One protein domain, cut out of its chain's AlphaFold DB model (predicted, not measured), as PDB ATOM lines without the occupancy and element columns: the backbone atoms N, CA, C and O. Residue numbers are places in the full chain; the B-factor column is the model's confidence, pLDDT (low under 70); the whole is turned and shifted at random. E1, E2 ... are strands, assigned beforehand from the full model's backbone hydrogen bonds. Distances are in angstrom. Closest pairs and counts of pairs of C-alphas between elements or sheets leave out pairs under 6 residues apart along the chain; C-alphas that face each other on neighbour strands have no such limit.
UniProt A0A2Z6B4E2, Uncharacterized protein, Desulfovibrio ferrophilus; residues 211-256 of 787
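This is residues 211 to 256 of the 787 residues of an uncharacterized protein of Desulfovibrio ferrophilus (UniProt A0A2Z6B4E2). A slim rod is built on a nearly straight spine in which E3 runs on into E4, with a hairpin at each end: E5 folds back along E4 at one end and E2 along E3 at the other, while E1 lies beside E4. The last stretch, residues 244 to 256, is tied back to the spine by two short pairings. The printed part has 46 residues with no named helix and five named strands, E1 to E5 along the chain, in an antiparallel sheet of order E1 - E4 - E5 and an antiparallel pair E2 - E3. The class is all strand, with 20 of 46 residues in named elements; the whole is loose, with a radius of gyration of the C-alphas of 13.4 A and spans of 42 by 14 by 12 A.

E4 is residues 228 to 234, 19.1 A long, from C-alpha 228 at (90.643, 182.606, 168.307). E1 is residues 211 to 213, with C-alpha 211 at (95.672, 178.731, 175.882). E5 is residues 240 to 243, 7.2 A long, ending at (101.101, 173.961, 169.100). E2 is residues 217 to 219 and E3 residues 224 to 226.

E4 is staggered, pairing with E1 over residues 229 to 231 and with E5 over 232 to 234. E1 and E4 are antiparallel at 135 degrees, with N 212 and O 230 2.9 A apart, within hydrogen-bond range. E4 and E5 form a hairpin at 148 degrees, with N 233 and O 242 at 2.9 A. E3 runs on into E4 at 13 degrees. E2 and E3 form a hairpin at 157 degrees, with N 217 and O 226 at 2.9 A. E1 and E5 are apart.

The C-alphas of Glu 221 and Gly 236, the two farthest apart, are 43.1 A apart. The printed part has no cut, and the four links between named strands are tight. Residues 247 to 248 pair antiparallel with 228 to 229 of E4, and 253 to 254 with 224 to 225 of E3. The mean pLDDT of the printed part is 86.9, and no printed residue is under 70.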
ATOM      1  N   TRP A 211      96.367 178.147 177.024       88.38
ATOM      2  CA  TRP A 211      95.672 178.731 175.882       88.38
ATOM      3  C   TRP A 211      96.347 180.045 175.515       88.38
ATOM      4  O   TRP A 211      96.391 180.967 176.329       88.38
ATOM      5  N   GLN A 212      96.846 180.128 174.287       89.00
ATOM      6  CA  GLN A 212      97.401 181.353 173.732       89.00
ATOM      7  C   GLN A 212      96.398 181.965 172.755       89.00
ATOM      8  O   GLN A 212      95.834 181.254 171.920       89.00
ATOM      9  N   GLU A 213      96.179 183.275 172.851       89.38
ATOM     10  CA  GLU A 213      95.346 184.002 171.891       89.38
ATOM     11  C   GLU A 213      95.984 183.969 170.498       89.38
ATOM     12  O   GLU A 213      97.203 184.084 170.335       89.38
ATOM     13  N   CYS A 214      95.142 183.761 169.495       88.75
ATOM     14  CA  CYS A 214      95.496 183.851 168.089       88.75
ATOM     15  C   CYS A 214      95.013 185.183 167.512       88.75
ATOM     16  O   CYS A 214      94.227 185.893 168.135       88.75
ATOM     17  N   SER A 215      95.453 185.500 166.294       87.50
ATOM     18  CA  SER A 215      94.784 186.523 165.491       87.50
ATOM     19  C   SER A 215      93.328 186.123 165.275       87.50
ATOM     20  O   SER A 215      93.043 184.962 164.979       87.50
ATOM     21  N   ASP A 216      92.421 187.079 165.434       89.06
ATOM     22  CA  ASP A 216      90.996 186.825 165.269       89.06
ATOM     23  C   ASP A 216      90.684 186.425 163.823       89.06
ATOM     24  O   ASP A 216      91.284 186.926 162.866       89.06
ATOM     25  N   ARG A 217      89.708 185.533 163.651       89.81
ATOM     26  CA  ARG A 217      89.219 185.155 162.326       89.81
ATOM     27  C   ARG A 217      88.150 186.147 161.896       89.81
ATOM     28  O   ARG A 217      87.077 186.213 162.491       89.81
ATOM     29  N   ILE A 218      88.441 186.908 160.852       87.38
ATOM     30  CA  ILE A 218      87.548 187.942 160.324       87.38
ATOM     31  C   ILE A 218      86.661 187.324 159.240       87.38
ATOM     32  O   ILE A 218      87.152 186.883 158.200       87.38
ATOM     33  N   ALA A 219      85.349 187.303 159.472       88.50
ATOM     34  CA  ALA A 219      84.342 186.911 158.490       88.50
ATOM     35  C   ALA A 219      83.683 188.174 157.923       88.50
ATOM     36  O   ALA A 219      82.622 188.617 158.364       88.50
ATOM     37  N   LEU A 220      84.362 188.774 156.947       83.38
ATOM     38  CA  LEU A 220      84.047 190.093 156.399       83.38
ATOM     39  C   LEU A 220      82.638 190.174 155.784       83.38
ATOM     40  O   LEU A 220      81.933 191.153 155.995       83.38
ATOM     41  N   GLU A 221      82.208 189.120 155.087       84.69
ATOM     42  CA  GLU A 221      80.876 189.022 154.464       84.69
ATOM     43  C   GLU A 221      79.738 188.914 155.493       84.69
ATOM     44  O   GLU A 221      78.590 189.231 155.198       84.69
ATOM     45  N   GLU A 222      80.051 188.493 156.719       86.94
ATOM     46  CA  GLU A 222      79.080 188.400 157.812       86.94
ATOM     47  C   GLU A 222      79.122 189.623 158.740       86.94
ATOM     48  O   GLU A 222      78.298 189.726 159.653       86.94
ATOM     49  N   GLY A 223      80.083 190.534 158.535       85.19
ATOM     50  CA  GLY A 223      80.320 191.685 159.406       85.19
ATOM     51  C   GLY A 223      80.768 191.289 160.815       85.19
ATOM     52  O   GLY A 223      80.400 191.957 161.781       85.19
ATOM     53  N   ARG A 224      81.500 190.174 160.963       89.94
ATOM     54  CA  ARG A 224      81.827 189.567 162.267       89.94
ATOM     55  C   ARG A 224      83.301 189.215 162.398       89.94
ATOM     56  O   ARG A 224      83.947 188.850 161.415       89.94
ATOM     57  N   TYR A 225      83.804 189.239 163.627       89.88
ATOM     58  CA  TYR A 225      85.074 188.609 163.975       89.88
ATOM     59  C   TYR A 225      84.886 187.559 165.072       89.88
ATOM     60  O   TYR A 225      84.004 187.665 165.929       89.88
ATOM     61  N   TYR A 226      85.711 186.517 165.002       90.25
ATOM     62  CA  TYR A 226      85.713 185.389 165.923       90.25
ATOM     63  C   TYR A 226      87.043 185.394 166.676       90.25
ATOM     64  O   TYR A 226      88.082 185.143 166.053       90.25
ATOM     65  N   PRO A 227      87.046 185.681 167.989       88.62
ATOM     66  CA  PRO A 227      88.244 185.552 168.804       88.62
ATOM     67  C   PRO A 227      88.773 184.127 168.703       88.62
ATOM     68  O   PRO A 227      88.003 183.185 168.867       88.62
ATOM     69  N   GLN A 228      90.061 183.943 168.432       91.88
ATOM     70  CA  GLN A 228      90.643 182.606 168.307       91.88
ATOM     71  C   GLN A 228      91.658 182.332 169.412       91.88
ATOM     72  O   GLN A 228      92.350 183.227 169.896       91.88
ATOM     73  N   GLN A 229      91.780 181.070 169.806       91.19
ATOM     74  CA  GLN A 229      92.838 180.613 170.701       91.19
ATOM     75  C   GLN A 229      93.385 179.271 170.226       91.19
ATOM     76  O   GLN A 229      92.672 178.475 169.620       91.19
ATOM     77  N   LYS A 230      94.653 179.004 170.522       90.69
ATOM     78  CA  LYS A 230      95.285 177.704 170.290       90.69
ATOM     79  C   LYS A 230      95.847 177.160 171.589       90.69
ATOM     80  O   LYS A 230      96.326 177.915 172.437       90.69
ATOM     81  N   LEU A 231      95.798 175.846 171.736       89.19
ATOM     82  CA  LEU A 231      96.407 175.169 172.870       89.19
ATOM     83  C   LEU A 231      97.909 175.021 172.609       89.19
ATOM     84  O   LEU A 231      98.314 174.387 171.632       89.19
ATOM     85  N   VAL A 232      98.733 175.607 173.471       89.00
ATOM     86  CA  VAL A 232     100.193 175.484 173.431       89.00
ATOM     87  C   VAL A 232     100.625 174.589 174.584       89.00
ATOM     88  O   VAL A 232     100.257 174.817 175.734       89.00
ATOM     89  N   THR A 233     101.379 173.540 174.269       85.06
ATOM     90  CA  THR A 233     101.940 172.623 175.266       85.06
ATOM     91  C   THR A 233     103.409 172.964 175.468       85.06
ATOM     92  O   THR A 233     104.197 172.884 174.523       85.06
ATOM     93  N   LEU A 234     103.756 173.362 176.690       84.81
ATOM     94  CA  LEU A 234     105.102 173.734 177.115       84.81
ATOM     95  C   LEU A 234     105.732 172.584 177.912       84.81
ATOM     96  O   LEU A 234     105.029 171.887 178.649       84.81
ATOM     97  N   ASP A 235     107.040 172.386 177.778       81.50
ATOM     98  CA  ASP A 235     107.792 171.488 178.659       81.50
ATOM     99  C   ASP A 235     108.059 172.146 180.025       81.50
ATOM    100  O   ASP A 235     107.711 173.305 180.268       81.50
ATOM    101  N   GLY A 236     108.682 171.399 180.941       76.44
ATOM    102  CA  GLY A 236     109.028 171.884 182.282       76.44
ATOM    103  C   GLY A 236     110.036 173.046 182.310       76.44
ATOM    104  O   GLY A 236     110.259 173.620 183.374       76.44
ATOM    105  N   GLU A 237     110.625 173.411 181.166       78.62
ATOM    106  CA  GLU A 237     111.567 174.525 181.005       78.62
ATOM    107  C   GLU A 237     110.909 175.760 180.358       78.62
ATOM    108  O   GLU A 237     111.519 176.828 180.296       78.62
ATOM    109  N   GLY A 238     109.644 175.645 179.934       78.56
ATOM    110  CA  GLY A 238     108.881 176.715 179.292       78.56
ATOM    111  C   GLY A 238     109.062 176.800 177.774       78.56
ATOM    112  O   GLY A 238     108.653 177.800 177.183       78.56
ATOM    113  N   ASN A 239     109.644 175.786 177.125       82.62
ATOM    114  CA  ASN A 239     109.764 175.742 175.668       82.62
ATOM    115  C   ASN A 239     108.519 175.111 175.033       82.62
ATOM    116  O   ASN A 239     107.906 174.200 175.588       82.62
ATOM    117  N   VAL A 240     108.142 175.579 173.839       83.44
ATOM    118  CA  VAL A 240     106.977 175.067 173.101       83.44
ATOM    119  C   VAL A 240     107.288 173.699 172.491       83.44
ATOM    120  O   VAL A 240     108.115 173.598 171.589       83.44
ATOM    121  N   VAL A 241     106.579 172.663 172.945       82.19
ATOM    122  CA  VAL A 241     106.734 171.269 172.485       82.19
ATOM    123  C   VAL A 241     105.693 170.906 171.425       82.19
ATOM    124  O   VAL A 241     105.940 170.091 170.542       82.19
ATOM    125  N   SER A 242     104.503 171.505 171.513       83.31
ATOM    126  CA  SER A 242     103.389 171.274 170.591       83.31
ATOM    127  C   SER A 242     102.476 172.499 170.543       83.31
ATOM    128  O   SER A 242     102.232 173.148 171.563       83.31
ATOM    129  N   MET A 243     101.976 172.821 169.352       87.75
ATOM    130  CA  MET A 243     101.101 173.961 169.100       87.75
ATOM    131  C   MET A 243      99.899 173.497 168.275       87.75
ATOM    132  O   MET A 243     100.063 173.039 167.146       87.75
ATOM    133  N   GLY A 244      98.698 173.591 168.853       86.44
ATOM    134  CA  GLY A 244      97.446 173.300 168.151       86.44
ATOM    135  C   GLY A 244      97.104 174.347 167.085       86.44
ATOM    136  O   GLY A 244      97.718 175.417 167.020       86.44
ATOM    137  N   ALA A 245      96.101 174.050 166.257       89.56
ATOM    138  CA  ALA A 245      95.513 175.039 165.358       89.56
ATOM    139  C   ALA A 245      94.737 176.104 166.155       89.56
ATOM    140  O   ALA A 245      94.300 175.857 167.279       89.56
ATOM    141  N   CYS A 246      94.581 177.292 165.575       90.06
ATOM    142  CA  CYS A 246      93.703 178.315 166.132       90.06
ATOM    143  C   CYS A 246      92.245 177.897 165.924       90.06
ATOM    144  O   CYS A 246      91.823 177.655 164.792       90.06
ATOM    145  N   GLU A 247      91.492 177.810 167.015       89.88
ATOM    146  CA  GLU A 247      90.065 177.493 167.021       89.88
ATOM    147  C   GLU A 247      89.275 178.678 167.591       89.88
ATOM    148  O   GLU A 247      89.772 179.420 168.445       89.88
ATOM    149  N   ASP A 248      88.042 178.872 167.117       90.25
ATOM    150  CA  ASP A 248      87.179 179.973 167.554       90.25
ATOM    151  C   ASP A 248      86.772 179.800 169.031       90.25
ATOM    152  O   ASP A 248      86.207 178.787 169.451       90.25
ATOM    153  N   LYS A 249      87.041 180.824 169.836       85.31
ATOM    154  CA  LYS A 249      86.762 180.893 171.269       85.31
ATOM    155  C   LYS A 249      85.373 181.485 171.516       85.31
ATOM    156  O   LYS A 249      85.230 182.646 171.888       85.31
ATOM    157  N   GLY A 250      84.339 180.655 171.394       82.25
ATOM    158  CA  GLY A 250      82.975 181.018 171.791       82.25
ATOM    159  C   GLY A 250      82.170 181.740 170.705       82.25
ATOM    160  O   GLY A 250      82.081 181.254 169.581       82.25
ATOM    161  N   GLY A 251      81.477 182.822 171.085       82.44
ATOM    162  CA  GLY A 251      80.600 183.597 170.199       82.44
ATOM    163  C   GLY A 251      81.362 184.488 169.214       82.44
ATOM    164  O   GLY A 251      82.585 184.455 169.142       82.44
ATOM    165  N   TYR A 252      80.622 185.294 168.462       87.94
ATOM    166  CA  TYR A 252      81.181 186.312 167.575       87.94
ATOM    167  C   TYR A 252      80.895 187.704 168.130       87.94
ATOM    168  O   TYR A 252      79.918 187.902 168.859       87.94
ATOM    169  N   GLU A 253      81.689 188.672 167.701       88.12
ATOM    170  CA  GLU A 253      81.387 190.088 167.867       88.12
ATOM    171  C   GLU A 253      81.208 190.741 166.493       88.12
ATOM    172  O   GLU A 253      81.733 190.260 165.483       88.12
ATOM    173  N   LEU A 254      80.392 191.799 166.432       90.25
ATOM    174  CA  LEU A 254      80.226 192.578 165.206       90.25
ATOM    175  C   LEU A 254      81.489 193.402 164.971       90.25
ATOM    176  O   LEU A 254      82.037 193.977 165.912       90.25
ATOM    177  N   LEU A 255      81.935 193.468 163.719       89.62
ATOM    178  CA  LEU A 255      82.999 194.387 163.337       89.62
ATOM    179  C   LEU A 255      82.530 195.822 163.619       89.62
ATOM    180  O   LEU A 255      81.419 196.170 163.207       89.62
ATOM    181  N   PRO A 256      83.339 196.660 164.292       91.44
ATOM    182  CA  PRO A 256      83.077 198.088 164.349       91.44
ATOM    183  C   PRO A 256      82.923 198.649 162.933       91.44
ATOM    184  O   PRO A 256      83.755 198.391 162.057       91.44
TER     185      PRO A 256